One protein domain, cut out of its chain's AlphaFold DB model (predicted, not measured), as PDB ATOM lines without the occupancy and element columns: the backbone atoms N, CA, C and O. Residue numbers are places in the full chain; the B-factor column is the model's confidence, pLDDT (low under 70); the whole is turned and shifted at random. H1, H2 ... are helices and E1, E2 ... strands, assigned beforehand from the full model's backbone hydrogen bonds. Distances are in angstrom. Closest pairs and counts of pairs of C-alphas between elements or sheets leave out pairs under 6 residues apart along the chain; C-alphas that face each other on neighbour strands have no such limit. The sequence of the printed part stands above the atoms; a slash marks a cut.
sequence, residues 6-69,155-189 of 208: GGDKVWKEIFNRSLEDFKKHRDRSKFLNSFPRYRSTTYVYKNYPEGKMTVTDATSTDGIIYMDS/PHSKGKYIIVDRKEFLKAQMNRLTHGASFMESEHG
ATOM      1  N   GLY A   6     184.013 193.769 216.542       57.09
ATOM      2  CA  GLY A   6     185.339 194.385 216.422       57.09
ATOM      3  C   GLY A   6     185.541 195.190 215.129       57.09
ATOM      4  O   GLY A   6     186.240 196.207 215.131       57.09
ATOM      5  N   GLY A   7     184.893 194.796 214.030       62.25
ATOM      6  CA  GLY A   7     185.044 195.440 212.724       62.25
ATOM      7  C   GLY A   7     184.509 196.871 212.690       62.25
ATOM      8  O   GLY A   7     185.131 197.750 212.092       62.25
ATOM      9  N   ASP A   8     183.395 197.144 213.371       72.81
ATOM     10  CA  ASP A   8     182.796 198.484 213.406       72.81
ATOM     11  C   ASP A   8     183.653 199.491 214.187       72.81
ATOM     12  O   ASP A   8     183.714 200.669 213.820       72.81
ATOM     13  N   LYS A   9     184.360 199.038 215.230       75.50
ATOM     14  CA  LYS A   9     185.306 199.877 215.976       75.50
ATOM     15  C   LYS A   9     186.500 200.272 215.103       75.50
ATOM     16  O   LYS A   9     186.802 201.459 214.992       75.50
ATOM     17  N   VAL A  10     187.098 199.302 214.410       72.38
ATOM     18  CA  VAL A  10     188.217 199.535 213.480       72.38
ATOM     19  C   VAL A  10     187.809 200.488 212.351       72.38
ATOM     20  O   VAL A  10     188.549 201.415 212.021       72.38
ATOM     21  N   TRP A  11     186.604 200.334 211.792       74.62
ATOM     22  CA  TRP A  11     186.088 201.243 210.763       74.62
ATOM     23  C   TRP A  11     185.915 202.681 211.258       74.62
ATOM     24  O   TRP A  11     186.272 203.613 210.536       74.62
ATOM     25  N   LYS A  12     185.403 202.873 212.482       83.19
ATOM     26  CA  LYS A  12     185.287 204.204 213.100       83.19
ATOM     27  C   LYS A  12     186.655 204.851 213.309       83.19
ATOM     28  O   LYS A  12     186.816 206.028 212.997       83.19
ATOM     29  N   GLU A  13     187.641 204.096 213.786       84.19
ATOM     30  CA  GLU A  13     189.007 204.592 213.991       84.19
ATOM     31  C   GLU A  13     189.675 205.002 212.672       84.19
ATOM     32  O   GLU A  13     190.214 206.107 212.575       84.19
ATOM     33  N   ILE A  14     189.579 204.164 211.630       81.88
ATOM     34  CA  ILE A  14     190.083 204.493 210.288       81.88
ATOM     35  C   ILE A  14     189.410 205.765 209.773       81.88
ATOM     36  O   ILE A  14     190.100 206.684 209.341       81.88
ATOM     37  N   PHE A  15     188.081 205.847 209.850       86.44
ATOM     38  CA  PHE A  15     187.330 206.998 209.362       86.44
ATOM     39  C   PHE A  15     187.705 208.299 210.074       86.44
ATOM     40  O   PHE A  15     187.933 209.306 209.404       86.44
ATOM     41  N   ASN A  16     187.834 208.277 211.401       88.94
ATOM     42  CA  ASN A  16     188.222 209.453 212.178       88.94
ATOM     43  C   ASN A  16     189.635 209.927 211.819       88.94
ATOM     44  O   ASN A  16     189.820 211.103 211.506       88.94
ATOM     45  N   ARG A  17     190.609 209.010 211.762       86.31
ATOM     46  CA  ARG A  17     191.985 209.330 211.353       86.31
ATOM     47  C   ARG A  17     192.037 209.906 209.938       86.31
ATOM     48  O   ARG A  17     192.714 210.901 209.690       86.31
ATOM     49  N   SER A  18     191.303 209.304 209.007       84.88
ATOM     50  CA  SER A  18     191.214 209.787 207.631       84.88
ATOM     51  C   SER A  18     190.568 211.170 207.543       84.88
ATOM     52  O   SER A  18     191.022 212.009 206.765       84.88
ATOM     53  N   LEU A  19     189.538 211.443 208.349       88.75
ATOM     54  CA  LEU A  19     188.913 212.763 208.432       88.75
ATOM     55  C   LEU A  19     189.864 213.829 208.984       88.75
ATOM     56  O   LEU A  19     189.857 214.953 208.485       88.75
ATOM     57  N   GLU A  20     190.663 213.509 210.001       90.38
ATOM     58  CA  GLU A  20     191.674 214.424 210.545       90.38
ATOM     59  C   GLU A  20     192.731 214.781 209.494       90.38
ATOM     60  O   GLU A  20     193.009 215.964 209.271       90.38
ATOM     61  N   ASP A  21     193.250 213.780 208.781       87.06
ATOM     62  CA  ASP A  21     194.208 213.975 207.690       87.06
ATOM     63  C   ASP A  21     193.598 214.817 206.552       87.06
ATOM     64  O   ASP A  21     194.225 215.757 206.056       87.06
ATOM     65  N   PHE A  22     192.330 214.573 206.201       89.19
ATOM     66  CA  PHE A  22     191.613 215.374 205.208       89.19
ATOM     67  C   PHE A  22     191.397 216.825 205.652       89.19
ATOM     68  O   PHE A  22     191.597 217.742 204.855       89.19
ATOM     69  N   LYS A  23     191.030 217.070 206.917       90.94
ATOM     70  CA  LYS A  23     190.894 218.435 207.458       90.94
ATOM     71  C   LYS A  23     192.213 219.203 207.383       90.94
ATOM     72  O   LYS A  23     192.191 220.399 207.095       90.94
ATOM     73  N   LYS A  24     193.340 218.520 207.610       92.06
ATOM     74  CA  LYS A  24     194.685 219.108 207.597       92.06
ATOM     75  C   LYS A  24     195.206 219.381 206.187       92.06
ATOM     76  O   LYS A  24     195.772 220.440 205.948       92.06
ATOM     77  N   HIS A  25     195.019 218.440 205.262       90.81
ATOM     78  CA  HIS A  25     195.665 218.482 203.947       90.81
ATOM     79  C   HIS A  25     194.725 218.834 202.788       90.81
ATOM     80  O   HIS A  25     195.206 219.132 201.701       90.81
ATOM     81  N   ARG A  26     193.401 218.805 202.998       87.81
ATOM     82  CA  ARG A  26     192.359 219.058 201.980       87.81
ATOM     83  C   ARG A  26     192.473 218.166 200.728       87.81
ATOM     84  O   ARG A  26     191.846 218.450 199.711       87.81
ATOM     85  N   ASP A  27     193.218 217.062 200.805       89.50
ATOM     86  CA  ASP A  27     193.433 216.131 199.697       89.50
ATOM     87  C   ASP A  27     192.327 215.067 199.652       89.50
ATOM     88  O   ASP A  27     192.307 214.092 200.412       89.50
ATOM     89  N   ARG A  28     191.388 215.258 198.723       84.62
ATOM     90  CA  ARG A  28     190.259 214.345 198.523       84.62
ATOM     91  C   ARG A  28     190.699 212.972 198.007       84.62
ATOM     92  O   ARG A  28     190.067 211.977 198.354       84.62
ATOM     93  N   SER A  29     191.753 212.903 197.195       80.25
ATOM     94  CA  SER A  29     192.260 211.637 196.656       80.25
ATOM     95  C   SER A  29     192.840 210.783 197.779       80.25
ATOM     96  O   SER A  29     192.451 209.626 197.952       80.25
ATOM     97  N   LYS A  30     193.688 211.384 198.620       80.56
ATOM     98  CA  LYS A  30     194.268 210.737 199.802       80.56
ATOM     99  C   LYS A  30     193.189 210.255 200.773       80.56
ATOM    100  O   LYS A  30     193.234 209.109 201.212       80.56
ATOM    101  N   PHE A  31     192.163 211.073 201.019       83.75
ATOM    102  CA  PHE A  31     191.013 210.679 201.835       83.75
ATOM    103  C   PHE A  31     190.275 209.466 201.254       83.75
ATOM    104  O   PHE A  31     190.086 208.468 201.944       83.75
ATOM    105  N   LEU A  32     189.904 209.490 199.972       77.31
ATOM    106  CA  LEU A  32     189.183 208.377 199.343       77.31
ATOM    107  C   LEU A  32     190.020 207.089 199.252       77.31
ATOM    108  O   LEU A  32     189.454 205.994 199.211       77.31
ATOM    109  N   ASN A  33     191.347 207.195 199.205       74.00
ATOM    110  CA  ASN A  33     192.263 206.050 199.165       74.00
ATOM    111  C   ASN A  33     192.641 205.512 200.555       74.00
ATOM    112  O   ASN A  33     193.219 204.432 200.648       74.00
ATOM    113  N   SER A  34     192.282 206.223 201.625       73.94
ATOM    114  CA  SER A  34     192.553 205.815 203.009       73.94
ATOM    115  C   SER A  34     191.634 204.699 203.526       73.94
ATOM    116  O   SER A  34     191.925 204.078 204.548       73.94
ATOM    117  N   PHE A  35     190.530 204.431 202.823       75.31
ATOM    118  CA  PHE A  35     189.557 203.415 203.206       75.31
ATOM    119  C   PHE A  35     189.882 202.050 202.587       75.31
ATOM    120  O   PHE A  35     190.186 201.980 201.388       75.31
ATOM    121  N   PRO A  36     189.756 200.949 203.353       62.22
ATOM    122  CA  PRO A  36     189.799 199.599 202.809       62.22
ATOM    123  C   PRO A  36     188.744 199.443 201.712       62.22
ATOM    124  O   PRO A  36     187.548 199.583 201.951       62.22
ATOM    125  N   ARG A  37     189.176 199.150 200.490       61.94
ATOM    126  CA  ARG A  37     188.272 198.737 199.411       61.94
ATOM    127  C   ARG A  37     188.357 197.227 199.273       61.94
ATOM    128  O   ARG A  37     189.414 196.656 199.534       61.94
ATOM    129  N   TYR A  38     187.283 196.588 198.815       59.50
ATOM    130  CA  TYR A  38     187.411 195.249 198.241       59.50
ATOM    131  C   TYR A  38     188.369 195.363 197.051       59.50
ATOM    132  O   TYR A  38     188.012 195.901 196.006       59.50
ATOM    133  N   ARG A  39     189.628 194.962 197.253       60.94
ATOM    134  CA  ARG A  39     190.687 195.053 196.234       60.94
ATOM    135  C   ARG A  39     190.720 193.838 195.313       60.94
ATOM    136  O   ARG A  39     191.455 193.842 194.336       60.94
ATOM    137  N   SER A  40     189.945 192.811 195.636       70.81
ATOM    138  CA  SER A  40     189.889 191.570 194.887       70.81
ATOM    139  C   SER A  40     188.477 191.009 194.940       70.81
ATOM    140  O   SER A  40     187.816 191.030 195.979       70.81
ATOM    141  N   THR A  41     188.021 190.526 193.794       76.75
ATOM    142  CA  THR A  41     186.818 189.714 193.664       76.75
ATOM    143  C   THR A  41     187.103 188.239 193.909       76.75
ATOM    144  O   THR A  41     186.163 187.460 193.931       76.75
ATOM    145  N   THR A  42     188.357 187.831 194.092       86.88
ATOM    146  CA  THR A  42     188.789 186.436 194.180       86.88
ATOM    147  C   THR A  42     188.336 185.782 195.490       86.88
ATOM    148  O   THR A  42     188.557 186.323 196.572       86.88
ATOM    149  N   TYR A  43     187.769 184.578 195.403       89.00
ATOM    150  CA  TYR A  43     187.579 183.678 196.544       89.00
ATOM    151  C   TYR A  43     188.436 182.434 196.343       89.00
ATOM    152  O   TYR A  43     188.439 181.860 195.255       89.00
ATOM    153  N   VAL A  44     189.141 182.021 197.393       91.88
ATOM    154  CA  VAL A  44     189.991 180.829 197.394       91.88
ATOM    155  C   VAL A  44     189.407 179.826 198.377       91.88
ATOM    156  O   VAL A  44     189.285 180.117 199.564       91.88
ATOM    157  N   TYR A  45     189.058 178.650 197.874       91.44
ATOM    158  CA  TYR A  45     188.577 177.521 198.654       91.44
ATOM    159  C   TYR A  45     189.673 176.465 198.678       91.44
ATOM    160  O   TYR A  45     190.048 175.924 197.639       91.44
ATOM    161  N   LYS A  46     190.228 176.204 199.858       92.69
ATOM    162  CA  LYS A  46     191.299 175.225 200.043       92.69
ATOM    163  C   LYS A  46     190.723 173.912 200.537       92.69
ATOM    164  O   LYS A  46     189.750 173.911 201.283       92.69
ATOM    165  N   ASN A  47     191.342 172.816 200.109       91.75
ATOM    166  CA  ASN A  47     190.880 171.461 200.386       91.75
ATOM    167  C   ASN A  47     189.413 171.231 199.966       91.75
ATOM    168  O   ASN A  47     188.673 170.498 200.619       91.75
ATOM    169  N   TYR A  48     188.990 171.892 198.884       88.81
ATOM    170  CA  TYR A  48     187.652 171.758 198.317       88.81
ATOM    171  C   TYR A  48     187.726 171.696 196.780       88.81
ATOM    172  O   TYR A  48     188.024 172.719 196.153       88.81
ATOM    173  N   PRO A  49     187.468 170.528 196.159       89.38
ATOM    174  CA  PRO A  49     187.344 169.215 196.803       89.38
ATOM    175  C   PRO A  49     188.649 168.801 197.503       89.38
ATOM    176  O   PRO A  49     189.689 169.436 197.319       89.38
ATOM    177  N   GLU A  50     188.587 167.748 198.316       91.06
ATOM    178  CA  GLU A  50     189.730 167.264 199.095       91.06
ATOM    179  C   GLU A  50     191.005 167.129 198.237       91.06
ATOM    180  O   GLU A  50     190.977 166.656 197.098       91.06
ATOM    181  N   GLY A  51     192.130 167.622 198.758       89.44
ATOM    182  CA  GLY A  51     193.422 167.645 198.069       89.44
ATOM    183  C   GLY A  51     193.554 168.691 196.952       89.44
ATOM    184  O   GLY A  51     194.589 168.742 196.283       89.44
ATOM    185  N   LYS A  52     192.542 169.537 196.724       91.19
ATOM    186  CA  LYS A  52     192.551 170.577 195.687       91.19
ATOM    187  C   LYS A  52     192.234 171.960 196.245       91.19
ATOM    188  O   LYS A  52     191.693 172.119 197.337       91.19
ATOM    189  N   MET A  53     192.565 172.978 195.460       94.50
ATOM    190  CA  MET A  53     192.151 174.353 195.692       94.50
ATOM    191  C   MET A  53     191.210 174.781 194.564       94.50
ATOM    192  O   MET A  53     191.571 174.695 193.395       94.50
ATOM    193  N   THR A  54     190.015 175.255 194.902       93.56
ATOM    194  CA  THR A  54     189.099 175.882 193.943       93.56
ATOM    195  C   THR A  54     189.209 177.389 194.086       93.56
ATOM    196  O   THR A  54     189.007 177.930 195.173       93.56
ATOM    197  N   VAL A  55     189.493 178.092 192.995       92.94
ATOM    198  CA  VAL A  55     189.504 179.553 192.984       92.94
ATOM    199  C   VAL A  55     188.363 180.048 192.121       92.94
ATOM    200  O   VAL A  55     188.197 179.606 190.986       92.94
ATOM    201  N   THR A  56     187.594 180.993 192.654       90.19
ATOM    202  CA  THR A  56     186.624 181.740 191.858       90.19
ATOM    203  C   THR A  56     187.093 183.169 191.701       90.19
ATOM    204  O   THR A  56     187.521 183.798 192.671       90.19
ATOM    205  N   ASP A  57     186.959 183.707 190.500       88.25
ATOM    206  CA  ASP A  57     187.139 185.126 190.226       88.25
ATOM    207  C   ASP A  57     186.010 185.657 189.334       88.25
ATOM    208  O   ASP A  57     185.014 184.970 189.107       88.25
ATOM    209  N   ALA A  58     186.097 186.907 188.893       79.50
ATOM    210  CA  ALA A  58     185.211 187.444 187.872       79.50
ATOM    211  C   ALA A  58     185.984 188.258 186.833       79.50
ATOM    212  O   ALA A  58     187.012 188.869 187.126       79.50
ATOM    213  N   THR A  59     185.439 188.279 185.623       72.19
ATOM    214  CA  THR A  59     185.682 189.329 184.632       72.19
ATOM    215  C   THR A  59     184.613 190.424 184.787       72.19
ATOM    216  O   THR A  59     183.894 190.454 185.787       72.19
ATOM    217  N   SER A  60     184.494 191.358 183.833       67.81
ATOM    218  CA  SER A  60     183.402 192.348 183.846       67.81
ATOM    219  C   SER A  60     182.010 191.709 183.812       67.81
ATOM    220  O   SER A  60     181.080 192.267 184.391       67.81
ATOM    221  N   THR A  61     181.865 190.554 183.159       68.50
ATOM    222  CA  THR A  61     180.571 189.937 182.830       68.50
ATOM    223  C   THR A  61     180.396 188.534 183.401       68.50
ATOM    224  O   THR A  61     179.276 188.156 183.746       68.50
ATOM    225  N   ASP A  62     181.483 187.774 183.544       78.50
ATOM    226  CA  ASP A  62     181.428 186.340 183.815       78.50
ATOM    227  C   ASP A  62     182.111 185.972 185.129       78.50
ATOM    228  O   ASP A  62     183.138 186.534 185.524       78.50
ATOM    229  N   GLY A  63     181.541 184.980 185.808       84.88
ATOM    230  CA  GLY A  63     182.216 184.293 186.899       84.88
ATOM    231  C   GLY A  63     183.246 183.325 186.327       84.88
ATOM    232  O   GLY A  63     182.943 182.553 185.422       84.88
ATOM    233  N   ILE A  64     184.452 183.327 186.878       89.25
ATOM    234  CA  ILE A  64     185.520 182.406 186.494       89.25
ATOM    235  C   ILE A  64     185.737 181.399 187.615       89.25
ATOM    236  O   ILE A  64     185.725 181.773 188.789       89.25
ATOM    237  N   ILE A  65     185.956 180.134 187.259       92.44
ATOM    238  CA  ILE A  65     186.435 179.090 188.168       92.44
ATOM    239  C   ILE A  65     187.684 178.460 187.562       92.44
ATOM    240  O   ILE A  65     187.705 178.125 186.380       92.44
ATOM    241  N   TYR A  66     188.709 178.249 188.375       94.31
ATOM    242  CA  TYR A  66     189.815 177.372 188.012       94.31
ATOM    243  C   TYR A  66     190.260 176.539 189.211       94.31
ATOM    244  O   TYR A  66     190.106 176.935 190.370       94.31
ATOM    245  N   MET A  67     190.816 175.370 188.908       94.69
ATOM    246  CA  MET A  67     191.424 174.490 189.898       94.69
ATOM    247  C   MET A  67     192.899 174.840 190.066       94.69
ATOM    248  O   MET A  67     193.595 175.147 189.098       94.69
ATOM    249  N   ASP A  68     193.378 174.759 191.297       94.00
ATOM    250  CA  ASP A  68     194.775 174.939 191.652       94.00
ATOM    251  C   ASP A  68     195.231 173.837 192.622       94.00
ATOM    252  O   ASP A  68     194.431 173.068 193.173       94.00
ATOM    253  N   SER A  69     196.542 173.734 192.803       92.00
ATOM    254  CA  SER A  69     197.158 172.743 193.679       92.00
ATOM    255  C   SER A  69     197.287 173.268 195.108       92.00
ATOM    256  O   SER A  69     197.612 174.434 195.334       92.00
ATOM    257  N   PRO A 155     176.572 187.462 194.651       51.12
ATOM    258  CA  PRO A 155     175.260 188.050 194.394       51.12
ATOM    259  C   PRO A 155     175.125 188.677 192.992       51.12
ATOM    260  O   PRO A 155     174.109 189.302 192.712       51.12
ATOM    261  N   HIS A 156     176.157 188.624 192.138       51.97
ATOM    262  CA  HIS A 156     176.203 189.300 190.832       51.97
ATOM    263  C   HIS A 156     176.585 188.366 189.671       51.97
ATOM    264  O   HIS A 156     176.690 188.833 188.540       51.97
ATOM    265  N   SER A 157     176.733 187.054 189.891       52.25
ATOM    266  CA  SER A 157     176.803 186.103 188.775       52.25
ATOM    267  C   SER A 157     175.392 185.871 188.230       52.25
ATOM    268  O   SER A 157     174.776 184.837 188.465       52.25
ATOM    269  N   LYS A 158     174.849 186.856 187.504       51.75
ATOM    270  CA  LYS A 158     173.746 186.586 186.568       51.75
ATOM    271  C   LYS A 158     174.225 185.741 185.374       51.75
ATOM    272  O   LYS A 158     173.396 185.227 184.632       51.75
ATOM    273  N   GLY A 159     175.545 185.604 185.199       59.19
ATOM    274  CA  GLY A 159     176.203 184.767 184.197       59.19
ATOM    275  C   GLY A 159     176.615 183.384 184.715       59.19
ATOM    276  O   GLY A 159     176.835 183.177 185.910       59.19
ATOM    277  N   LYS A 160     176.731 182.438 183.780       71.44
ATOM    278  CA  LYS A 160     177.247 181.079 183.988       71.44
ATOM    279  C   LYS A 160     178.728 181.153 184.376       71.44
ATOM    280  O   LYS A 160     179.486 181.884 183.749       71.44
ATOM    281  N   TYR A 161     179.151 180.387 185.381       82.06
ATOM    282  CA  TYR A 161     180.577 180.250 185.671       82.06
ATOM    283  C   TYR A 161     181.290 179.532 184.519       82.06
ATOM    284  O   TYR A 161     180.835 178.479 184.063       82.06
ATOM    285  N   ILE A 162     182.416 180.085 184.075       88.75
ATOM    286  CA  ILE A 162     183.277 179.482 183.060       88.75
ATOM    287  C   ILE A 162     184.471 178.844 183.765       88.75
ATOM    288  O   ILE A 162     185.176 179.499 184.535       88.75
ATOM    289  N   ILE A 163     184.682 177.554 183.504       91.88
ATOM    290  CA  ILE A 163     185.859 176.829 183.978       91.88
ATOM    291  C   ILE A 163     187.000 177.084 182.997       91.88
ATOM    292  O   ILE A 163     186.835 176.881 181.794       91.88
ATOM    293  N   VAL A 164     188.146 177.518 183.508       93.81
ATOM    294  CA  VAL A 164     189.324 177.868 182.704       93.81
ATOM    295  C   VAL A 164     190.604 177.330 183.337       93.81
ATOM    296  O   VAL A 164     190.633 176.982 184.518       93.81
ATOM    297  N   ASP A 165     191.680 177.286 182.555       95.44
ATOM    298  CA  ASP A 165     193.025 177.086 183.093       95.44
ATOM    299  C   ASP A 165     193.518 178.351 183.825       95.44
ATOM    300  O   ASP A 165     193.243 179.481 183.408       95.44
ATOM    301  N   ARG A 166     194.286 178.162 184.908       94.38
ATOM    302  CA  ARG A 166     194.827 179.261 185.722       94.38
ATOM    303  C   ARG A 166     195.681 180.220 184.892       94.38
ATOM    304  O   ARG A 166     195.524 181.433 185.018       94.38
ATOM    305  N   LYS A 167     196.613 179.707 184.082       95.25
ATOM    306  CA  LYS A 167     197.537 180.554 183.314       95.25
ATOM    307  C   LYS A 167     196.801 181.294 182.209       95.25
ATOM    308  O   LYS A 167     197.075 182.472 182.006       95.25
ATOM    309  N   GLU A 168     195.841 180.648 181.554       93.81
ATOM    310  CA  GLU A 168     194.994 181.308 180.554       93.81
ATOM    311  C   GLU A 168     194.169 182.446 181.171       93.81
ATOM    312  O   GLU A 168     194.129 183.551 180.623       93.81
ATOM    313  N   PHE A 169     193.612 182.245 182.370       93.12
ATOM    314  CA  PHE A 169     192.937 183.319 183.102       93.12
ATOM    315  C   PHE A 169     193.874 184.478 183.463       93.12
ATOM    316  O   PHE A 169     193.524 185.641 183.257       93.12
ATOM    317  N   LEU A 170     195.076 184.188 183.970       92.88
ATOM    318  CA  LEU A 170     196.057 185.217 184.329       92.88
ATOM    319  C   LEU A 170     196.518 186.022 183.104       92.88
ATOM    320  O   LEU A 170     196.611 187.247 183.177       92.88
ATOM    321  N   LYS A 171     196.737 185.366 181.956       92.56
ATOM    322  CA  LYS A 171     197.035 186.047 180.685       92.56
ATOM    323  C   LYS A 171     195.888 186.963 180.259       92.56
ATOM    324  O   LYS A 171     196.139 188.112 179.901       92.56
ATOM    325  N   ALA A 172     194.642 186.492 180.340       90.00
ATOM    326  CA  ALA A 172     193.464 187.299 180.021       90.00
ATOM    327  C   ALA A 172     193.321 188.509 180.961       90.00
ATOM    328  O   ALA A 172     193.061 189.624 180.506       90.00
ATOM    329  N   GLN A 173     193.555 188.319 182.264       88.44
ATOM    330  CA  GLN A 173     193.538 189.398 183.250       88.44
ATOM    331  C   GLN A 173     194.626 190.438 182.961       88.44
ATOM    332  O   GLN A 173     194.343 191.636 182.979       88.44
ATOM    333  N   MET A 174     195.849 190.000 182.649       88.69
ATOM    334  CA  MET A 174     196.937 190.909 182.291       88.69
ATOM    335  C   MET A 174     196.627 191.677 181.003       88.69
ATOM    336  O   MET A 174     196.781 192.893 180.984       88.69
ATOM    337  N   ASN A 175     196.127 190.997 179.965       88.19
ATOM    338  CA  ASN A 175     195.726 191.627 178.706       88.19
ATOM    339  C   ASN A 175     194.685 192.732 178.953       88.19
ATOM    340  O   ASN A 175     194.868 193.861 178.507       88.19
ATOM    341  N   ARG A 176     193.655 192.452 179.760       83.75
ATOM    342  CA  ARG A 176     192.650 193.451 180.141       83.75
ATOM    343  C   ARG A 176     193.242 194.630 180.915       83.75
ATOM    344  O   ARG A 176     192.821 195.762 180.705       83.75
ATOM    345  N   LEU A 177     194.187 194.383 181.822       83.88
ATOM    346  CA  LEU A 177     194.837 195.448 182.592       83.88
ATOM    347  C   LEU A 177     195.696 196.373 181.727       83.88
ATOM    348  O   LEU A 177     195.845 197.537 182.095       83.88
ATOM    349  N   THR A 178     196.266 195.866 180.632       86.31
ATOM    350  CA  THR A 178     197.142 196.634 179.738       86.31
ATOM    351  C   THR A 178     196.435 197.215 178.513       86.31
ATOM    352  O   THR A 178     196.981 198.138 177.926       86.31
ATOM    353  N   HIS A 179     195.236 196.736 178.159       86.06
ATOM    354  CA  HIS A 179     194.457 197.190 176.992       86.06
ATOM    355  C   HIS A 179     193.066 197.734 177.374       86.06
ATOM    356  O   HIS A 179     192.067 197.497 176.690       86.06
ATOM    357  N   GLY A 180     192.961 198.396 178.528       81.75
ATOM    358  CA  GLY A 180     191.680 198.800 179.110       81.75
ATOM    359  C   GLY A 180     190.851 199.740 178.226       81.75
ATOM    360  O   GLY A 180     189.633 199.574 178.154       81.75
ATOM    361  N   ALA A 181     191.488 200.695 177.540       82.00
ATOM    362  CA  ALA A 181     190.810 201.624 176.636       82.00
ATOM    363  C   ALA A 181     190.226 200.883 175.427       82.00
ATOM    364  O   ALA A 181     189.060 201.085 175.090       82.00
ATOM    365  N   SER A 182     190.997 199.950 174.859       83.88
ATOM    366  CA  SER A 182     190.565 199.097 173.748       83.88
ATOM    367  C   SER A 182     189.325 198.260 174.101       83.88
ATOM    368  O   SER A 182     188.377 198.184 173.320       83.88
ATOM    369  N   PHE A 183     189.281 197.671 175.305       81.00
ATOM    370  CA  PHE A 183     188.103 196.925 175.768       81.00
ATOM    371  C   PHE A 183     186.872 197.828 175.941       81.00
ATOM    372  O   PHE A 183     185.794 197.472 175.467       81.00
ATOM    373  N   MET A 184     187.016 199.002 176.565       80.38
ATOM    374  CA  MET A 184     185.890 199.932 176.750       80.38
ATOM    375  C   MET A 184     185.352 200.471 175.420       80.38
ATOM    376  O   MET A 184     184.140 200.616 175.265       80.38
ATOM    377  N   GLU A 185     186.230 200.724 174.449       85.06
ATOM    378  CA  GLU A 185     185.822 201.120 173.102       85.06
ATOM    379  C   GLU A 185     185.033 200.006 172.407       85.06
ATOM    380  O   GLU A 185     183.986 200.277 171.824       85.06
ATOM    381  N   SER A 186     185.453 198.745 172.553       84.19
ATOM    382  CA  SER A 186     184.712 197.602 172.004       84.19
ATOM    383  C   SER A 186     183.331 197.394 172.645       84.19
ATOM    384  O   SER A 186     182.394 197.002 171.955       84.19
ATOM    385  N   GLU A 187     183.184 197.678 173.946       81.88
ATOM    386  CA  GLU A 187     181.924 197.496 174.684       81.88
ATOM    387  C   GLU A 187     180.925 198.641 174.441       81.88
ATOM    388  O   GLU A 187     179.716 198.409 174.394       81.88
ATOM    389  N   HIS A 188     181.406 199.879 174.300       85.69
ATOM    390  CA  HIS A 188     180.552 201.072 174.254       85.69
ATOM    391  C   HIS A 188     180.513 201.774 172.893       85.69
ATOM    392  O   HIS A 188     179.668 202.645 172.692       85.69
ATOM    393  N   GLY A 189     181.417 201.433 171.970       84.12
ATOM    394  CA  GLY A 189     181.553 202.102 170.674       84.12
ATOM    395  C   GLY A 189     182.078 203.541 170.764       84.12
ATOM    396  O   GLY A 189     181.917 204.307 169.818       84.12
TER     397      GLY A 189
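Overview. This is residues 6 to 69 and 155 to 189 of the 208 residues of an uncharacterized protein of bioreactor metagenome (UniProt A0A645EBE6). A small three-stranded sheet, E1, E2 and E3, with helix H3 over one face and H4 turning off near the end of H3, makes one lobe; a helical hairpin, H1 and H2, makes a second lobe well away from it, joined by residues 34 to 42. The printed part has 99 residues, with named elements in the order H1 H2 E1 E2 E3 H3 H4, an antiparallel sheet E1 - E2 - E3, and class mixed, helices and strands. It is only just loose, close to extended, with a radius of gyration of the C-alphas of 18.8 A, and spans 49 by 43 by 24 A.

Arrangement. E1, residues 43 to 46, E2, residues 52 to 58, and E3, residues 63 to 69, form a meander, each strand the antiparallel neighbour of the one before. In the hairpin E1 and E2, N 45 and O 54 are within hydrogen-bond range at 2.8 A; in the hairpin E2 and E3, N 55 and O 66 are at 2.9 A. H3, residues 166 to 178, is on the sheet over E2 and E3, at a height over the sheet of 11.8 A; its closest C-alphas to E3 are those of Arg 166 and Tyr 66, 5.8 A apart. H4, residues 180 to 188, is close to H3 but not clearly touching, about perpendicular at 87 degrees; the closest C-alphas, of Arg 176 and Phe 183, are 7.2 A apart. H1, residues 6 to 25, touches H2, residues 28 to 33, with residues 18 to 22 alone, opposite ways at a shallow tilt of 27 degrees; the closest C-alphas, of Phe 22 and Phe 31, are 5.8 A apart. Neither is on the sheet. In H1, H2, H3 and H4 every O i to N i+4 pair is within hydrogen-bond range.

Along the chain. E2 and E3 measure 20.0 A and 20.1 A, H3 18.5 A and H1 29.0 A from first to last C-alpha. H1 begins at C-alpha 6 (185.339, 194.385, 216.422); H4 ends at C-alpha 188 (180.552, 201.072, 174.254).

Size, cuts and confidence. The C-alphas farthest apart, of Lys 24 and Glu 50, are 52.8 A apart. Residues 70 to 154 are cut out, with 26.7 A between C-alphas 69 and 155. Of the links printed whole, none is long. The pLDDT is under 70 at residues 6 to 7, 36 to 39, 60 to 61 and 155 to 159.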